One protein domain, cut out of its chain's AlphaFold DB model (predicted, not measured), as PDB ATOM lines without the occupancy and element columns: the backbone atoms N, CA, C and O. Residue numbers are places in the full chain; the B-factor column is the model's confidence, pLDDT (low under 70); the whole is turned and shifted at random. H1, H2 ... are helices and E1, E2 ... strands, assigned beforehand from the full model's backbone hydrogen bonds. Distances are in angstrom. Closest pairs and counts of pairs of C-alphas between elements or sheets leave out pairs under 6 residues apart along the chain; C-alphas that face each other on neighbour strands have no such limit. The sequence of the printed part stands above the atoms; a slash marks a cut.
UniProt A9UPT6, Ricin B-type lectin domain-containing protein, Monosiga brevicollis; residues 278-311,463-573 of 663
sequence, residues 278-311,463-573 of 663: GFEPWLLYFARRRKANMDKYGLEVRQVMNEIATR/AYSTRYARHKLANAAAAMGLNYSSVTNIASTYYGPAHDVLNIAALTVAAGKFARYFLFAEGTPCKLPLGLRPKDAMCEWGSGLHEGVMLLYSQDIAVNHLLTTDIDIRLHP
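AT A GLANCE: This is residues 278 to 311 and 463 to 573 of the 663 residues of the protein "Ricin B-type lectin domain-containing protein" of Monosiga brevicollis (UniProt A9UPT6). Two long helices, H1 and H3, run side by side in opposite directions; H4 crosses H3 on its side away from H1, and H2 stands crosswise to H1 and H3, packing on H3 and H4 and reaching with its last residue, Met 480, close to Gly 298 of H1. With 145 residues printed, the order is H1, H2, E1, H3, H4: mostly helix. The whole is compact, radius of gyration of the C-alphas 15.8 A, spans 53 by 32 by 20 A.

HOW THE PARTS SIT: H1, residues 279 to 310, touches H3, residues 498 to 520, at a shallow tilt of 12 degrees; closest C-alphas Tyr 297 and Phe 514, 5.2 A. H2, residues 467 to 480, touches H3, about perpendicular at 78 degrees; closest C-alphas Ala 476 and Ala 515, 6.0 A. E1, residues 490 to 497, pairs with no named strand. H4, residues 547 to 562, touches H3 at a steep tilt of 53 degrees; closest C-alphas Gly 512 and Ser 554, 4.5 A. Each O i to N i+4 pair is within hydrogen-bond range in H1, H2 and H3, 10 of 12 in H4.

IN THESE COORDINATES: H1 runs 46.2 A from C-alpha 279 at (217.539, 269.291, 218.944). H3 spans 31.2 A; H4 ends at C-alpha 562, (179.139, 266.343, 231.296).

THE WHOLE: Residues 312 to 462 are not printed; C-alphas 311 and 463 are 32.9 A apart. H3 to H4 is a long link. Residues 278 to 282 and 529 to 530 have pLDDT under 70.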
ATOM      1  N   GLY A 278     221.508 269.908 217.385       53.66
ATOM      2  CA  GLY A 278     220.931 270.939 218.255       53.66
ATOM      3  C   GLY A 278     219.413 270.794 218.374       53.66
ATOM      4  O   GLY A 278     218.657 271.706 218.032       53.66
ATOM      5  N   PHE A 279     218.956 269.624 218.817       60.06
ATOM      6  CA  PHE A 279     217.539 269.291 218.944       60.06
ATOM      7  C   PHE A 279     216.850 270.001 220.107       60.06
ATOM      8  O   PHE A 279     215.648 270.251 220.067       60.06
ATOM      9  N   GLU A 280     217.600 270.381 221.130       68.06
ATOM     10  CA  GLU A 280     217.094 271.040 222.326       68.06
ATOM     11  C   GLU A 280     216.408 272.383 221.989       68.06
ATOM     12  O   GLU A 280     215.267 272.591 222.414       68.06
ATOM     13  N   PRO A 281     216.987 273.267 221.145       68.06
ATOM     14  CA  PRO A 281     216.273 274.417 220.586       68.06
ATOM     15  C   PRO A 281     214.947 274.084 219.889       68.06
ATOM     16  O   PRO A 281     213.990 274.858 220.001       68.06
ATOM     17  N   TRP A 282     214.871 272.949 219.184       65.56
ATOM     18  CA  TRP A 282     213.653 272.495 218.509       65.56
ATOM     19  C   TRP A 282     212.597 272.027 219.501       65.56
ATOM     20  O   TRP A 282     211.449 272.446 219.387       65.56
ATOM     21  N   LEU A 283     212.979 271.248 220.514       70.31
ATOM     22  CA  LEU A 283     212.078 270.862 221.600       70.31
ATOM     23  C   LEU A 283     211.492 272.086 222.303       70.31
ATOM     24  O   LEU A 283     210.282 272.151 222.507       70.31
ATOM     25  N   LEU A 284     212.317 273.095 222.595       75.31
ATOM     26  CA  LEU A 284     211.848 274.354 223.177       75.31
ATOM     27  C   LEU A 284     210.904 275.112 222.237       75.31
ATOM     28  O   LEU A 284     209.922 275.705 222.685       75.31
ATOM     29  N   TYR A 285     211.190 275.122 220.935       75.50
ATOM     30  CA  TYR A 285     210.307 275.724 219.939       75.50
ATOM     31  C   TYR A 285     208.951 275.004 219.870       75.50
ATOM     32  O   TYR A 285     207.911 275.663 219.953       75.50
ATOM     33  N   PHE A 286     208.954 273.671 219.792       79.25
ATOM     34  CA  PHE A 286     207.743 272.856 219.776       79.25
ATOM     35  C   PHE A 286     206.939 273.023 221.064       79.25
ATOM     36  O   PHE A 286     205.737 273.262 220.992       79.25
ATOM     37  N   ALA A 287     207.594 273.016 222.227       79.62
ATOM     38  CA  ALA A 287     206.947 273.255 223.513       79.62
ATOM     39  C   ALA A 287     206.267 274.632 223.565       79.62
ATOM     40  O   ALA A 287     205.107 274.729 223.963       79.62
ATOM     41  N   ARG A 288     206.929 275.698 223.086       83.44
ATOM     42  CA  ARG A 288     206.322 277.040 223.007       83.44
ATOM     43  C   ARG A 288     205.104 277.075 222.084       83.44
ATOM     44  O   ARG A 288     204.086 277.652 222.458       83.44
ATOM     45  N   ARG A 289     205.189 276.465 220.897       83.62
ATOM     46  CA  ARG A 289     204.070 276.412 219.937       83.62
ATOM     47  C   ARG A 289     202.903 275.592 220.489       83.62
ATOM     48  O   ARG A 289     201.765 276.055 220.446       83.62
ATOM     49  N   ARG A 290     203.191 274.417 221.060       86.56
ATOM     50  CA  ARG A 290     202.216 273.553 221.737       86.56
ATOM     51  C   ARG A 290     201.507 274.314 222.849       86.56
ATOM     52  O   ARG A 290     200.283 274.366 222.846       86.56
ATOM     53  N   LYS A 291     202.261 274.980 223.728       91.69
ATOM     54  CA  LYS A 291     201.701 275.803 224.802       91.69
ATOM     55  C   LYS A 291     200.805 276.925 224.269       91.69
ATOM     56  O   LYS A 291     199.695 277.077 224.759       91.69
ATOM     57  N   ALA A 292     201.242 277.669 223.253       91.25
ATOM     58  CA  ALA A 292     200.435 278.743 222.672       91.25
ATOM     59  C   ALA A 292     199.097 278.229 222.104       91.25
ATOM     60  O   ALA A 292     198.054 278.848 222.315       91.25
ATOM     61  N   ASN A 293     199.111 277.074 221.431       91.00
ATOM     62  CA  ASN A 293     197.893 276.439 220.929       91.00
ATOM     63  C   ASN A 293     197.009 275.901 222.061       91.00
ATOM     64  O   ASN A 293     195.799 276.100 222.026       91.00
ATOM     65  N   MET A 294     197.589 275.280 223.091       95.06
ATOM     66  CA  MET A 294     196.847 274.838 224.275       95.06
ATOM     67  C   MET A 294     196.199 276.012 225.017       95.06
ATOM     68  O   MET A 294     195.038 275.919 225.398       95.06
ATOM     69  N   ASP A 295     196.893 277.140 225.174       96.31
ATOM     70  CA  ASP A 295     196.334 278.335 225.814       96.31
ATOM     71  C   ASP A 295     195.150 278.890 224.994       96.31
ATOM     72  O   ASP A 295     194.098 279.209 225.556       96.31
ATOM     73  N   LYS A 296     195.288 278.936 223.659       96.31
ATOM     74  CA  LYS A 296     194.221 279.332 222.724       96.31
ATOM     75  C   LYS A 296     193.003 278.411 222.831       96.31
ATOM     76  O   LYS A 296     191.897 278.891 223.063       96.31
ATOM     77  N   TYR A 297     193.182 277.101 222.673       97.06
ATOM     78  CA  TYR A 297     192.059 276.157 222.663       97.06
ATOM     79  C   TYR A 297     191.499 275.890 224.063       97.06
ATOM     80  O   TYR A 297     190.321 275.588 224.205       97.06
ATOM     81  N   GLY A 298     192.283 276.113 225.119       98.19
ATOM     82  CA  GLY A 298     191.790 276.092 226.493       98.19
ATOM     83  C   GLY A 298     190.811 277.236 226.781       98.19
ATOM     84  O   GLY A 298     189.873 277.060 227.558       98.19
ATOM     85  N   LEU A 299     190.979 278.404 226.143       98.12
ATOM     86  CA  LEU A 299     189.972 279.474 226.188       98.12
ATOM     87  C   LEU A 299     188.683 279.061 225.472       98.12
ATOM     88  O   LEU A 299     187.605 279.318 225.999       98.12
ATOM     89  N   GLU A 300     188.795 278.398 224.319       97.69
ATOM     90  CA  GLU A 300     187.644 277.891 223.561       97.69
ATOM     91  C   GLU A 300     186.845 276.860 224.373       97.69
ATOM     92  O   GLU A 300     185.629 276.990 224.489       97.69
ATOM     93  N   VAL A 301     187.519 275.907 225.031       98.50
ATOM     94  CA  VAL A 301     186.873 274.947 225.945       98.50
ATOM     95  C   VAL A 301     186.100 275.673 227.048       98.50
ATOM     96  O   VAL A 301     184.924 275.388 227.263       98.50
ATOM     97  N   ARG A 302     186.710 276.665 227.715       98.25
ATOM     98  CA  ARG A 302     186.027 277.453 228.759       98.25
ATOM     99  C   ARG A 302     184.824 278.230 228.226       98.25
ATOM    100  O   ARG A 302     183.813 278.325 228.919       98.25
ATOM    101  N   GLN A 303     184.927 278.786 227.021       98.19
ATOM    102  CA  GLN A 303     183.816 279.484 226.385       98.19
ATOM    103  C   GLN A 303     182.650 278.524 226.127       98.19
ATOM    104  O   GLN A 303     181.532 278.821 226.539       98.19
ATOM    105  N   VAL A 304     182.915 277.364 225.520       98.19
ATOM    106  CA  VAL A 304     181.892 276.345 225.253       98.19
ATOM    107  C   VAL A 304     181.257 275.846 226.548       98.19
ATOM    108  O   VAL A 304     180.040 275.724 226.613       98.19
ATOM    109  N   MET A 305     182.041 275.642 227.608       97.44
ATOM    110  CA  MET A 305     181.513 275.276 228.924       97.44
ATOM    111  C   MET A 305     180.529 276.314 229.474       97.44
ATOM    112  O   MET A 305     179.448 275.962 229.945       97.44
ATOM    113  N   ASN A 306     180.878 277.599 229.382       97.25
ATOM    114  CA  ASN A 306     179.988 278.679 229.795       97.25
ATOM    115  C   ASN A 306     178.732 278.759 228.913       97.25
ATOM    116  O   ASN A 306     177.638 279.002 229.416       97.25
ATOM    117  N   GLU A 307     178.871 278.540 227.605       96.38
ATOM    118  CA  GLU A 307     177.731 278.470 226.693       96.38
ATOM    119  C   GLU A 307     176.804 277.308 227.045       96.38
ATOM    120  O   GLU A 307     175.610 277.536 227.158       96.38
ATOM    121  N   ILE A 308     177.315 276.095 227.275       96.56
ATOM    122  CA  ILE A 308     176.500 274.933 227.671       96.56
ATOM    123  C   ILE A 308     175.728 275.234 228.961       96.56
ATOM    124  O   ILE A 308     174.519 275.030 229.001       96.56
ATOM    125  N   ALA A 309     176.392 275.799 229.973       95.00
ATOM    126  CA  ALA A 309     175.773 276.111 231.261       95.00
ATOM    127  C   ALA A 309     174.693 277.211 231.192       95.00
ATOM    128  O   ALA A 309     173.864 277.326 232.094       95.00
ATOM    129  N   THR A 310     174.713 278.054 230.154       94.62
ATOM    130  CA  THR A 310     173.805 279.207 230.020       94.62
ATOM    131  C   THR A 310     172.829 279.091 228.852       94.62
ATOM    132  O   THR A 310     171.925 279.922 228.729       94.62
ATOM    133  N   ARG A 311     172.981 278.079 227.988       92.25
ATOM    134  CA  ARG A 311     172.169 277.917 226.781       92.25
ATOM    135  C   ARG A 311     170.739 277.536 227.170       92.25
ATOM    136  O   ARG A 311     170.531 276.511 227.817       92.25
ATOM    137  N   ALA A 463     186.834 250.355 221.154       84.38
ATOM    138  CA  ALA A 463     188.139 249.685 221.058       84.38
ATOM    139  C   ALA A 463     189.411 250.551 221.248       84.38
ATOM    140  O   ALA A 463     190.519 250.019 221.215       84.38
ATOM    141  N   TYR A 464     189.304 251.860 221.512       88.81
ATOM    142  CA  TYR A 464     190.471 252.731 221.749       88.81
ATOM    143  C   TYR A 464     190.995 252.712 223.194       88.81
ATOM    144  O   TYR A 464     192.054 253.279 223.476       88.81
ATOM    145  N   SER A 465     190.228 252.154 224.136       89.31
ATOM    146  CA  SER A 465     190.374 252.447 225.567       89.31
ATOM    147  C   SER A 465     191.421 251.594 226.294       89.31
ATOM    148  O   SER A 465     191.156 250.883 227.266       89.31
ATOM    149  N   THR A 466     192.670 251.682 225.844       92.62
ATOM    150  CA  THR A 466     193.803 251.049 226.529       92.62
ATOM    151  C   THR A 466     194.074 251.728 227.876       92.62
ATOM    152  O   THR A 466     193.723 252.890 228.093       92.62
ATOM    153  N   ARG A 467     194.724 251.033 228.824       90.81
ATOM    154  CA  ARG A 467     195.124 251.645 230.112       90.81
ATOM    155  C   ARG A 467     195.972 252.906 229.900       90.81
ATOM    156  O   ARG A 467     195.769 253.900 230.595       90.81
ATOM    157  N   TYR A 468     196.882 252.865 228.926       92.06
ATOM    158  CA  TYR A 468     197.726 254.002 228.565       92.06
ATOM    159  C   TYR A 468     196.894 255.172 228.026       92.06
ATOM    160  O   TYR A 468     197.038 256.292 228.517       92.06
ATOM    161  N   ALA A 469     195.981 254.918 227.079       93.56
ATOM    162  CA  ALA A 469     195.106 255.952 226.538       93.56
ATOM    163  C   ALA A 469     194.264 256.602 227.646       93.56
ATOM    164  O   ALA A 469     194.332 257.815 227.806       93.56
ATOM    165  N   ARG A 470     193.577 255.810 228.482       93.69
ATOM    166  CA  ARG A 470     192.741 256.308 229.594       93.69
ATOM    167  C   ARG A 470     193.483 257.278 230.510       93.69
ATOM    168  O   ARG A 470     192.981 258.356 230.811       93.69
ATOM    169  N   HIS A 471     194.708 256.932 230.902       94.44
ATOM    170  CA  HIS A 471     195.526 257.814 231.731       94.44
ATOM    171  C   HIS A 471     195.871 259.131 231.014       94.44
ATOM    172  O   HIS A 471     195.780 260.208 231.601       94.44
ATOM    173  N   LYS A 472     196.230 259.076 229.726       95.50
ATOM    174  CA  LYS A 472     196.538 260.282 228.945       95.50
ATOM    175  C   LYS A 472     195.301 261.153 228.690       95.50
ATOM    176  O   LYS A 472     195.439 262.374 228.697       95.50
ATOM    177  N   LEU A 473     194.115 260.559 228.532       96.88
ATOM    178  CA  LEU A 473     192.845 261.286 228.415       96.88
ATOM    179  C   LEU A 473     192.476 262.001 229.716       96.88
ATOM    180  O   LEU A 473     192.146 263.183 229.671       96.88
ATOM    181  N   ALA A 474     192.627 261.337 230.866       97.25
ATOM    182  CA  ALA A 474     192.426 261.965 232.171       97.25
ATOM    183  C   ALA A 474     193.358 263.176 232.373       97.25
ATOM    184  O   ALA A 474     192.911 264.240 232.800       97.25
ATOM    185  N   ASN A 475     194.635 263.057 231.990       97.25
ATOM    186  CA  ASN A 475     195.587 264.171 232.071       97.25
ATOM    187  C   ASN A 475     195.219 265.320 231.120       97.25
ATOM    188  O   ASN A 475     195.326 266.487 231.495       97.25
ATOM    189  N   ALA A 476     194.772 265.008 229.900       97.69
ATOM    190  CA  ALA A 476     194.310 266.020 228.953       97.69
ATOM    191  C   ALA A 476     193.067 266.756 229.485       97.69
ATOM    192  O   ALA A 476     193.019 267.985 229.427       97.69
ATOM    193  N   ALA A 477     192.096 266.029 230.051       98.31
ATOM    194  CA  ALA A 477     190.916 266.597 230.702       98.31
ATOM    195  C   ALA A 477     191.306 267.535 231.856       98.31
ATOM    196  O   ALA A 477     190.886 268.693 231.878       98.31
ATOM    197  N   ALA A 478     192.194 267.085 232.747       98.12
ATOM    198  CA  ALA A 478     192.699 267.895 233.852       98.12
ATOM    199  C   ALA A 478     193.400 269.176 233.364       98.12
ATOM    200  O   ALA A 478     193.140 270.258 233.889       98.12
ATOM    201  N   ALA A 479     194.219 269.091 232.308       97.62
ATOM    202  CA  ALA A 479     194.889 270.248 231.709       97.62
ATOM    203  C   ALA A 479     193.914 271.276 231.097       97.62
ATOM    204  O   ALA A 479     194.247 272.457 230.993       97.62
ATOM    205  N   MET A 480     192.706 270.848 230.719       97.94
ATOM    206  CA  MET A 480     191.620 271.723 230.263       97.94
ATOM    207  C   MET A 480     190.773 272.295 231.411       97.94
ATOM    208  O   MET A 480     189.968 273.197 231.175       97.94
ATOM    209  N   GLY A 481     190.947 271.800 232.641       97.19
ATOM    210  CA  GLY A 481     190.069 272.101 233.773       97.19
ATOM    211  C   GLY A 481     188.736 271.345 233.726       97.19
ATOM    212  O   GLY A 481     187.744 271.831 234.265       97.19
ATOM    213  N   LEU A 482     188.699 270.187 233.060       98.12
ATOM    214  CA  LEU A 482     187.521 269.332 232.946       98.12
ATOM    215  C   LEU A 482     187.602 268.151 233.925       98.12
ATOM    216  O   LEU A 482     188.642 267.509 234.066       98.12
ATOM    217  N   ASN A 483     186.476 267.839 234.566       97.44
ATOM    218  CA  ASN A 483     186.284 266.608 235.341       97.44
ATOM    219  C   ASN A 483     186.406 265.353 234.461       97.44
ATOM    220  O   ASN A 483     185.867 265.323 233.355       97.44
ATOM    221  N   TYR A 484     187.053 264.305 234.982       96.62
ATOM    222  CA  TYR A 484     187.168 263.009 234.311       96.62
ATOM    223  C   TYR A 484     186.672 261.868 235.210       96.62
ATOM    224  O   TYR A 484     187.366 261.443 236.133       96.62
ATOM    225  N   SER A 485     185.466 261.370 234.941       92.44
ATOM    226  CA  SER A 485     184.756 260.383 235.771       92.44
ATOM    227  C   SER A 485     185.194 258.928 235.539       92.44
ATOM    228  O   SER A 485     184.609 258.013 236.111       92.44
ATOM    229  N   SER A 486     186.235 258.699 234.732       90.69
ATOM    230  CA  SER A 486     186.751 257.367 234.377       90.69
ATOM    231  C   SER A 486     185.728 256.433 233.716       90.69
ATOM    232  O   SER A 486     185.924 255.218 233.715       90.69
ATOM    233  N   VAL A 487     184.670 256.986 233.117       91.19
ATOM    234  CA  VAL A 487     183.884 256.273 232.105       91.19
ATOM    235  C   VAL A 487     184.737 256.164 230.857       91.19
ATOM    236  O   VAL A 487     185.453 257.096 230.506       91.19
ATOM    237  N   THR A 488     184.721 255.015 230.202       90.44
ATOM    238  CA  THR A 488     185.693 254.723 229.151       90.44
ATOM    239  C   THR A 488     185.053 253.954 228.018       90.44
ATOM    240  O   THR A 488     184.027 253.317 228.226       90.44
ATOM    241  N   ASN A 489     185.705 253.931 226.852       89.00
ATOM    242  CA  ASN A 489     185.290 253.099 225.715       89.00
ATOM    243  C   ASN A 489     183.927 253.504 225.126       89.00
ATOM    244  O   ASN A 489     183.230 252.684 224.530       89.00
ATOM    245  N   ILE A 490     183.584 254.783 225.277       93.25
ATOM    246  CA  ILE A 490     182.393 255.409 224.709       93.25
ATOM    247  C   ILE A 490     182.526 255.401 223.185       93.25
ATOM    248  O   ILE A 490     183.514 255.909 222.653       93.25
ATOM    249  N   ALA A 491     181.548 254.824 222.496       92.06
ATOM    250  CA  ALA A 491     181.535 254.696 221.046       92.06
ATOM    251  C   ALA A 491     180.968 255.924 220.342       92.06
ATOM    252  O   ALA A 491     180.401 256.825 220.953       92.06
ATOM    253  N   SER A 492     181.169 255.961 219.028       92.31
ATOM    254  CA  SER A 492     180.749 257.050 218.147       92.31
ATOM    255  C   SER A 492     179.257 257.373 218.263       92.31
ATOM    256  O   SER A 492     178.862 258.530 218.108       92.31
ATOM    257  N   THR A 493     178.412 256.371 218.488       94.81
ATOM    258  CA  THR A 493     176.969 256.561 218.409       94.81
ATOM    259  C   THR A 493     176.414 257.159 219.687       94.81
ATOM    260  O   THR A 493     176.697 256.681 220.782       94.81
ATOM    261  N   TYR A 494     175.555 258.166 219.553       95.88
ATOM    262  CA  TYR A 494     174.719 258.617 220.656       95.88
ATOM    263  C   TYR A 494     173.420 259.253 220.178       95.88
ATOM    264  O   TYR A 494     173.337 259.840 219.096       95.88
ATOM    265  N   TYR A 495     172.387 259.098 221.002       97.88
ATOM    266  CA  TYR A 495     171.012 259.438 220.669       97.88
ATOM    267  C   TYR A 495     170.271 259.972 221.889       97.88
ATOM    268  O   TYR A 495     170.416 259.441 222.987       97.88
ATOM    269  N   GLY A 496     169.473 261.014 221.701       97.94
ATOM    270  CA  GLY A 496     168.702 261.626 222.779       97.94
ATOM    271  C   GLY A 496     168.244 263.037 222.429       97.94
ATOM    272  O   GLY A 496     168.284 263.409 221.248       97.94
ATOM    273  N   PRO A 497     167.814 263.831 223.426       98.12
ATOM    274  CA  PRO A 497     167.374 265.203 223.217       98.12
ATOM    275  C   PRO A 497     168.382 265.996 222.382       98.12
ATOM    276  O   PRO A 497     169.559 266.080 222.741       98.12
ATOM    277  N   ALA A 498     167.937 266.588 221.269       98.12
ATOM    278  CA  ALA A 498     168.838 267.212 220.299       98.12
ATOM    279  C   ALA A 498     169.704 268.293 220.957       98.12
ATOM    280  O   ALA A 498     170.909 268.337 220.742       98.12
ATOM    281  N   HIS A 499     169.117 269.112 221.833       97.38
ATOM    282  CA  HIS A 499     169.844 270.117 222.610       97.38
ATOM    283  C   HIS A 499     171.069 269.544 223.347       97.38
ATOM    284  O   HIS A 499     172.158 270.117 223.283       97.38
ATOM    285  N   ASP A 500     170.907 268.399 224.003       98.12
ATOM    286  CA  ASP A 500     171.937 267.797 224.847       98.12
ATOM    287  C   ASP A 500     172.993 267.079 223.995       98.12
ATOM    288  O   ASP A 500     174.194 267.259 224.206       98.12
ATOM    289  N   VAL A 501     172.560 266.381 222.942       98.38
ATOM    290  CA  VAL A 501     173.430 265.784 221.915       98.38
ATOM    291  C   VAL A 501     174.322 266.848 221.254       98.38
ATOM    292  O   VAL A 501     175.524 266.641 221.074       98.38
ATOM    293  N   LEU A 502     173.764 268.021 220.938       98.31
ATOM    294  CA  LEU A 502     174.494 269.154 220.360       98.31
ATOM    295  C   LEU A 502     175.463 269.812 221.359       98.31
ATOM    296  O   LEU A 502     176.508 270.323 220.955       98.31
ATOM    297  N   ASN A 503     175.155 269.797 222.659       98.12
ATOM    298  CA  ASN A 503     176.066 270.283 223.701       98.12
ATOM    299  C   ASN A 503     177.238 269.323 223.934       98.12
ATOM    300  O   ASN A 503     178.379 269.780 224.022       98.12
ATOM    301  N   ILE A 504     176.988 268.010 223.928       98.38
ATOM    302  CA  ILE A 504     178.047 266.991 223.939       98.38
ATOM    303  C   ILE A 504     178.955 267.179 222.723       98.38
ATOM    304  O   ILE A 504     180.170 267.278 222.875       98.38
ATOM    305  N   ALA A 505     178.384 267.321 221.521       98.31
ATOM    306  CA  ALA A 505     179.153 267.579 220.305       98.31
ATOM    307  C   ALA A 505     180.010 268.858 220.408       98.31
ATOM    308  O   ALA A 505     181.155 268.871 219.952       98.31
ATOM    309  N   ALA A 506     179.487 269.924 221.025       98.31
ATOM    310  CA  ALA A 506     180.200 271.197 221.152       98.31
ATOM    311  C   ALA A 506     181.444 271.062 222.025       98.31
ATOM    312  O   ALA A 506     182.526 271.505 221.631       98.31
ATOM    313  N   LEU A 507     181.306 270.408 223.182       98.56
ATOM    314  CA  LEU A 507     182.445 270.162 224.053       98.56
ATOM    315  C   LEU A 507     183.430 269.172 223.418       98.56
ATOM    316  O   LEU A 507     184.631 269.407 223.503       98.56
ATOM    317  N   THR A 508     182.951 268.140 222.716       98.25
ATOM    318  CA  THR A 508     183.792 267.199 221.954       98.25
ATOM    319  C   THR A 508     184.683 267.930 220.950       98.25
ATOM    320  O   THR A 508     185.894 267.723 220.930       98.25
ATOM    321  N   VAL A 509     184.128 268.850 220.153       97.69
ATOM    322  CA  VAL A 509     184.897 269.621 219.161       97.69
ATOM    323  C   VAL A 509     185.946 270.517 219.826       97.69
ATOM    324  O   VAL A 509     187.110 270.506 219.416       97.69
ATOM    325  N   ALA A 510     185.570 271.255 220.875       97.88
ATOM    326  CA  ALA A 510     186.494 272.144 221.581       97.88
ATOM    327  C   ALA A 510     187.612 271.366 222.301       97.88
ATOM    328  O   ALA A 510     188.795 271.698 222.168       97.88
ATOM    329  N   ALA A 511     187.253 270.296 223.016       98.12
ATOM    330  CA  ALA A 511     188.201 269.425 223.702       98.12
ATOM    331  C   ALA A 511     189.123 268.709 222.709       98.12
ATOM    332  O   ALA A 511     190.314 268.573 222.973       98.12
ATOM    333  N   GLY A 512     188.612 268.304 221.542       96.44
ATOM    334  CA  GLY A 512     189.388 267.638 220.499       96.44
ATOM    335  C   GLY A 512     190.516 268.494 219.943       96.44
ATOM    336  O   GLY A 512     191.642 268.004 219.825       96.44
ATOM    337  N   LYS A 513     190.269 269.788 219.699       94.81
ATOM    338  CA  LYS A 513     191.327 270.731 219.301       94.81
ATOM    339  C   LYS A 513     192.432 270.796 220.346       94.81
ATOM    340  O   LYS A 513     193.601 270.634 220.011       94.81
ATOM    341  N   PHE A 514     192.077 271.000 221.615       97.25
ATOM    342  CA  PHE A 514     193.062 271.058 222.694       97.25
ATOM    343  C   PHE A 514     193.829 269.736 222.827       97.25
ATOM    344  O   PHE A 514     195.062 269.724 222.819       97.25
ATOM    345  N   ALA A 515     193.103 268.618 222.913       96.50
ATOM    346  CA  ALA A 515     193.662 267.289 223.115       96.50
ATOM    347  C   ALA A 515     194.595 266.882 221.971       96.50
ATOM    348  O   ALA A 515     195.623 266.259 222.228       96.50
ATOM    349  N   ARG A 516     194.316 267.295 220.726       93.69
ATOM    350  CA  ARG A 516     195.219 267.071 219.588       93.69
ATOM    351  C   ARG A 516     196.592 267.688 219.832       93.69
ATOM    352  O   ARG A 516     197.600 267.007 219.668       93.69
ATOM    353  N   TYR A 517     196.652 268.942 220.285       92.31
ATOM    354  CA  TYR A 517     197.937 269.578 220.590       92.31
ATOM    355  C   TYR A 517     198.592 269.002 221.848       92.31
ATOM    356  O   TYR A 517     199.814 268.873 221.901       92.31
ATOM    357  N   PHE A 518     197.797 268.621 222.845       95.50
ATOM    358  CA  PHE A 518     198.303 268.016 224.074       95.50
ATOM    359  C   PHE A 518     198.946 266.640 223.828       95.50
ATOM    360  O   PHE A 518     200.031 266.358 224.333       95.50
ATOM    361  N   LEU A 519     198.295 265.789 223.028       93.69
ATOM    362  CA  LEU A 519     198.666 264.384 222.835       93.69
ATOM    363  C   LEU A 519     199.527 264.141 221.588       93.69
ATOM    364  O   LEU A 519     200.345 263.219 221.589       93.69
ATOM    365  N   PHE A 520     199.348 264.946 220.536       90.44
ATOM    366  CA  PHE A 520     199.870 264.670 219.192       90.44
ATOM    367  C   PHE A 520     200.491 265.887 218.478       90.44
ATOM    368  O   PHE A 520     200.728 265.812 217.273       90.44
ATOM    369  N   ALA A 521     200.816 266.986 219.170       86.06
ATOM    370  CA  ALA A 521     201.660 268.040 218.584       86.06
ATOM    371  C   ALA A 521     203.117 267.581 218.422       86.06
ATOM    372  O   ALA A 521     203.562 266.624 219.062       86.06
ATOM    373  N   GLU A 522     203.905 268.303 217.626       79.06
ATOM    374  CA  GLU A 522     205.348 268.088 217.573       79.06
ATOM    375  C   GLU A 522     205.973 268.178 218.979       79.06
ATOM    376  O   GLU A 522     205.554 268.963 219.832       79.06
ATOM    377  N   GLY A 523     206.964 267.324 219.251       75.69
ATOM    378  CA  GLY A 523     207.602 267.234 220.569       75.69
ATOM    379  C   GLY A 523     206.791 266.497 221.646       75.69
ATOM    380  O   GLY A 523     207.252 266.395 222.781       75.69
ATOM    381  N   THR A 524     205.602 265.969 221.335       86.44
ATOM    382  CA  THR A 524     204.913 264.990 222.201       86.44
ATOM    383  C   THR A 524     205.511 263.588 222.025       86.44
ATOM    384  O   THR A 524     206.014 263.289 220.940       86.44
ATOM    385  N   PRO A 525     205.435 262.686 223.027       88.06
ATOM    386  CA  PRO A 525     206.035 261.349 222.944       88.06
ATOM    387  C   PRO A 525     205.676 260.563 221.673       88.06
ATOM    388  O   PRO A 525     206.550 259.976 221.037       88.06
ATOM    389  N   CYS A 526     204.412 260.614 221.238       87.44
ATOM    390  CA  CYS A 526     203.964 259.903 220.037       87.44
ATOM    391  C   CYS A 526     204.389 260.552 218.717       87.44
ATOM    392  O   CYS A 526     204.354 259.894 217.676       87.44
ATOM    393  N   LYS A 527     204.844 261.806 218.751       84.50
ATOM    394  CA  LYS A 527     205.416 262.519 217.603       84.50
ATOM    395  C   LYS A 527     206.933 262.647 217.659       84.50
ATOM    396  O   LYS A 527     207.525 263.138 216.699       84.50
ATOM    397  N   LEU A 528     207.566 262.209 218.747       75.62
ATOM    398  CA  LEU A 528     209.015 262.127 218.822       75.62
ATOM    399  C   LEU A 528     209.543 261.011 217.917       75.62
ATOM    400  O   LEU A 528     208.857 260.000 217.705       75.62
ATOM    401  N   PRO A 529     210.776 261.183 217.414       68.62
ATOM    402  CA  PRO A 529     211.461 260.124 216.712       68.62
ATOM    403  C   PRO A 529     211.595 258.832 217.538       68.62
ATOM    404  O   PRO A 529     211.709 258.949 218.754       68.62
ATOM    405  N   LEU A 530     211.635 257.619 216.954       68.88
ATOM    406  CA  LEU A 530     211.653 256.373 217.758       68.88
ATOM    407  C   LEU A 530     212.849 256.323 218.714       68.88
ATOM    408  O   LEU A 530     212.682 255.934 219.861       68.88
ATOM    409  N   GLY A 531     214.025 256.787 218.276       70.50
ATOM    410  CA  GLY A 531     215.224 256.855 219.125       70.50
ATOM    411  C   GLY A 531     215.135 257.856 220.288       70.50
ATOM    412  O   GLY A 531     215.944 257.791 221.205       70.50
ATOM    413  N   LEU A 532     214.160 258.770 220.261       71.81
ATOM    414  CA  LEU A 532     213.893 259.751 221.320       71.81
ATOM    415  C   LEU A 532     212.569 259.514 222.044       71.81
ATOM    416  O   LEU A 532     212.238 260.231 222.991       71.81
ATOM    417  N   ARG A 533     211.770 258.562 221.567       80.00
ATOM    418  CA  ARG A 533     210.486 258.240 222.159       80.00
ATOM    419  C   ARG A 533     210.746 257.577 223.514       80.00
ATOM    420  O   ARG A 533     211.512 256.614 223.569       80.00
ATOM    421  N   PRO A 534     210.109 258.051 224.598       83.69
ATOM    422  CA  PRO A 534     210.152 257.361 225.880       83.69
ATOM    423  C   PRO A 534     209.740 255.895 225.718       83.69
ATOM    424  O   PRO A 534     208.787 255.602 224.994       83.69
ATOM    425  N   LYS A 535     210.450 254.967 226.369       82.25
ATOM    426  CA  LYS A 535     210.197 253.520 226.218       82.25
ATOM    427  C   LYS A 535     208.784 253.114 226.652       82.25
ATOM    428  O   LYS A 535     208.252 252.131 226.154       82.25
ATOM    429  N   ASP A 536     208.185 253.876 227.562       84.31
ATOM    430  CA  ASP A 536     206.826 253.700 228.076       84.31
ATOM    431  C   ASP A 536     205.746 254.344 227.186       84.31
ATOM    432  O   ASP A 536     204.550 254.167 227.430       84.31
ATOM    433  N   ALA A 537     206.128 255.095 226.147       87.00
ATOM    434  CA  ALA A 537     205.175 255.741 225.257       87.00
ATOM    435  C   ALA A 537     204.592 254.743 224.246       87.00
ATOM    436  O   ALA A 537     205.215 254.395 223.241       87.00
ATOM    437  N   MET A 538     203.345 254.343 224.484       89.31
ATOM    438  CA  MET A 538     202.588 253.455 223.600       89.31
ATOM    439  C   MET A 538     201.804 254.285 222.577       89.31
ATOM    440  O   MET A 538     200.882 255.020 222.933       89.31
ATOM    441  N   CYS A 539     202.179 254.194 221.300       88.62
ATOM    442  CA  CYS A 539     201.699 255.091 220.239       88.62
ATOM    443  C   CYS A 539     201.221 254.326 218.999       88.62
ATOM    444  O   CYS A 539     201.476 254.733 217.864       88.62
ATOM    445  N   GLU A 540     200.583 253.182 219.233       86.12
ATOM    446  CA  GLU A 540     200.062 252.294 218.199       86.12
ATOM    447  C   GLU A 540     198.603 251.945 218.494       86.12
ATOM    448  O   GLU A 540     198.167 251.893 219.651       86.12
ATOM    449  N   TRP A 541     197.837 251.717 217.427       84.19
ATOM    450  CA  TRP A 541     196.456 251.260 217.537       84.19
ATOM    451  C   TRP A 541     196.394 249.906 218.259       84.19
ATOM    452  O   TRP A 541     197.221 249.032 218.015       84.19
ATOM    453  N   GLY A 542     195.425 249.744 219.162       82.56
ATOM    454  CA  GLY A 542     195.246 248.534 219.972       82.56
ATOM    455  C   GLY A 542     196.154 248.426 221.204       82.56
ATOM    456  O   GLY A 542     195.807 247.705 222.133       82.56
ATOM    457  N   SER A 543     197.267 249.167 221.275       83.69
ATOM    458  CA  SER A 543     198.194 249.112 222.419       83.69
ATOM    459  C   SER A 543     198.305 250.430 223.197       83.69
ATOM    460  O   SER A 543     198.520 250.410 224.408       83.69
ATOM    461  N   GLY A 544     198.088 251.581 222.554       90.75
ATOM    462  CA  GLY A 544     198.251 252.888 223.186       90.75
ATOM    463  C   GLY A 544     197.432 254.001 222.548       90.75
ATOM    464  O   GLY A 544     196.244 253.838 222.274       90.75
ATOM    465  N   LEU A 545     198.064 255.164 222.381       93.19
ATOM    466  CA  LEU A 545     197.477 256.327 221.725       93.19
ATOM    467  C   LEU A 545     197.539 256.193 220.200       93.19
ATOM    468  O   LEU A 545     198.592 255.897 219.638       93.19
ATOM    469  N   HIS A 546     196.439 256.511 219.523       91.50
ATOM    470  CA  HIS A 546     196.376 256.563 218.066       91.50
ATOM    471  C   HIS A 546     195.670 257.841 217.602       91.50
ATOM    472  O   HIS A 546     194.527 258.096 217.966       91.50
ATOM    473  N   GLU A 547     196.342 258.657 216.790       89.69
ATOM    474  CA  GLU A 547     195.774 259.941 216.353       89.69
ATOM    475  C   GLU A 547     194.526 259.759 215.472       89.69
ATOM    476  O   GLU A 547     193.623 260.588 215.503       89.69
ATOM    477  N   GLY A 548     194.420 258.647 214.737       87.50
ATOM    478  CA  GLY A 548     193.268 258.367 213.874       87.50
ATOM    479  C   GLY A 548     191.931 258.209 214.608       87.50
ATOM    480  O   GLY A 548     190.899 258.158 213.950       87.50
ATOM    481  N   VAL A 549     191.924 258.162 215.947       91.31
ATOM    482  CA  VAL A 549     190.708 258.091 216.779       91.31
ATOM    483  C   VAL A 549     190.533 259.312 217.687       91.31
ATOM    484  O   VAL A 549     189.864 259.239 218.718       91.31
ATOM    485  N   MET A 550     191.107 260.462 217.309       92.88
ATOM    486  CA  MET A 550     190.990 261.702 218.086       92.88
ATOM    487  C   MET A 550     189.542 262.100 218.383       92.88
ATOM    488  O   MET A 550     189.270 262.616 219.467       92.88
ATOM    489  N   LEU A 551     188.616 261.824 217.459       93.62
ATOM    490  CA  LEU A 551     187.188 262.037 217.673       93.62
ATOM    491  C   LEU A 551     186.702 261.309 218.938       93.62
ATOM    492  O   LEU A 551     186.124 261.929 219.830       93.62
ATOM    493  N   LEU A 552     187.008 260.016 219.048       95.31
ATOM    494  CA  LEU A 552     186.572 259.171 220.158       95.31
ATOM    495  C   LEU A 552     187.224 259.595 221.482       95.31
ATOM    496  O   LEU A 552     186.542 259.690 222.497       95.31
ATOM    497  N   TYR A 553     188.512 259.950 221.460       96.69
ATOM    498  CA  TYR A 553     189.208 260.514 222.624       96.69
ATOM    499  C   TYR A 553     188.575 261.810 223.125       96.69
ATOM    500  O   TYR A 553     188.392 261.999 224.325       96.69
ATOM    501  N   SER A 554     188.245 262.716 222.208       96.81
ATOM    502  CA  SER A 554     187.635 263.992 222.568       96.81
ATOM    503  C   SER A 554     186.218 263.834 223.113       96.81
ATOM    504  O   SER A 554     185.844 264.538 224.050       96.81
ATOM    505  N   GLN A 555     185.467 262.866 222.587       96.94
ATOM    506  CA  GLN A 555     184.136 262.536 223.074       96.94
ATOM    507  C   GLN A 555     184.183 261.895 224.462       96.94
ATOM    508  O   GLN A 555     183.384 262.260 225.320       96.94
ATOM    509  N   ASP A 556     185.140 260.997 224.708       96.94
ATOM    510  CA  ASP A 556     185.374 260.399 226.027       96.94
ATOM    511  C   ASP A 556     185.592 261.493 227.084       96.94
ATOM    512  O   ASP A 556     184.890 261.539 228.095       96.94
ATOM    513  N   ILE A 557     186.481 262.450 226.799       98.19
ATOM    514  CA  ILE A 557     186.748 263.599 227.677       98.19
ATOM    515  C   ILE A 557     185.482 264.438 227.901       98.19
ATOM    516  O   ILE A 557     185.166 264.776 229.043       98.19
ATOM    517  N   ALA A 558     184.756 264.778 226.832       98.12
ATOM    518  CA  ALA A 558     183.565 265.615 226.918       98.12
ATOM    519  C   ALA A 558     182.456 264.964 227.757       98.12
ATOM    520  O   ALA A 558     181.917 265.593 228.666       98.12
ATOM    521  N   VAL A 559     182.143 263.693 227.498       97.62
ATOM    522  CA  VAL A 559     181.102 262.952 228.226       97.62
ATOM    523  C   VAL A 559     181.468 262.796 229.694       97.62
ATOM    524  O   VAL A 559     180.634 263.045 230.559       97.62
ATOM    525  N   ASN A 560     182.722 262.456 230.000       97.81
ATOM    526  CA  ASN A 560     183.178 262.334 231.381       97.81
ATOM    527  C   ASN A 560     182.993 263.615 232.197       97.81
ATOM    528  O   ASN A 560     182.701 263.536 233.395       97.81
ATOM    529  N   HIS A 561     183.149 264.770 231.551       98.06
ATOM    530  CA  HIS A 561     182.873 266.054 232.167       98.06
ATOM    531  C   HIS A 561     181.371 266.286 232.360       98.06
ATOM    532  O   HIS A 561     180.932 266.629 233.458       98.06
ATOM    533  N   LEU A 562     180.580 266.068 231.308       97.69
ATOM    534  CA  LEU A 562     179.139 266.343 231.296       97.69
ATOM    535  C   LEU A 562     178.326 265.387 232.182       97.69
ATOM    536  O   LEU A 562     177.268 265.768 232.661       97.69
ATOM    537  N   LEU A 563     178.857 264.209 232.522       96.38
ATOM    538  CA  LEU A 563     178.295 263.344 233.571       96.38
ATOM    539  C   LEU A 563     178.229 264.023 234.951       96.38
ATOM    540  O   LEU A 563     177.515 263.556 235.834       96.38
ATOM    541  N   THR A 564     178.984 265.106 235.154       93.44
ATOM    542  CA  THR A 564     178.976 265.895 236.397       93.44
ATOM    543  C   THR A 564     178.110 267.155 236.312       93.44
ATOM    544  O   THR A 564     178.104 267.953 237.251       93.44
ATOM    545  N   THR A 565     177.394 267.354 235.201       94.31
ATOM    546  CA  THR A 565     176.512 268.508 234.976       94.31
ATOM    547  C   THR A 565     175.037 268.088 235.014       94.31
ATOM    548  O   THR A 565     174.689 267.001 235.462       94.31
ATOM    549  N   ASP A 566     174.143 268.979 234.594       92.38
ATOM    550  CA  ASP A 566     172.692 268.785 234.528       92.38
ATOM    551  C   ASP A 566     172.206 268.046 233.264       92.38
ATOM    552  O   ASP A 566     170.999 267.890 233.066       92.38
ATOM    553  N   ILE A 567     173.122 267.581 232.411       94.69
ATOM    554  CA  ILE A 567     172.782 266.782 231.232       94.69
ATOM    555  C   ILE A 567     172.570 265.327 231.673       94.69
ATOM    556  O   ILE A 567     173.488 264.697 232.194       94.69
ATOM    557  N   ASP A 568     171.372 264.776 231.443       96.31
ATOM    558  CA  ASP A 568     171.058 263.371 231.752       96.31
ATOM    559  C   ASP A 568     171.685 262.458 230.687       96.31
ATOM    560  O   ASP A 568     171.119 262.245 229.611       96.31
ATOM    561  N   ILE A 569     172.893 261.967 230.970       96.75
ATOM    562  CA  ILE A 569     173.602 260.974 230.157       96.75
ATOM    563  C   ILE A 569     173.504 259.626 230.862       96.75
ATOM    564  O   ILE A 569     173.916 259.487 232.015       96.75
ATOM    565  N   ARG A 570     173.017 258.607 230.150       93.25
ATOM    566  CA  ARG A 570     172.924 257.238 230.666       93.25
ATOM    567  C   ARG A 570     173.762 256.285 229.838       93.25
ATOM    568  O   ARG A 570     173.829 256.379 228.615       93.25
ATOM    569  N   LEU A 571     174.384 255.354 230.545       89.19
ATOM    570  CA  LEU A 571     175.155 254.245 229.999       89.19
ATOM    571  C   LEU A 571     174.470 252.960 230.447       89.19
ATOM    572  O   LEU A 571     173.912 252.904 231.547       89.19
ATOM    573  N   HIS A 572     174.490 251.936 229.602       83.19
ATOM    574  CA  HIS A 572     173.809 250.681 229.888       83.19
ATOM    575  C   HIS A 572     174.829 249.548 229.952       83.19
ATOM    576  O   HIS A 572     175.596 249.399 229.011       83.19
ATOM    577  N   PRO A 573     174.770 248.666 230.972       75.62
ATOM    578  CA  PRO A 573     175.724 247.561 231.119       75.62
ATOM    579  C   PRO A 573     175.862 246.667 229.879       75.62
ATOM    580  O   PRO A 573     176.904 246.059 229.660       75.62
TER     581      PRO A 573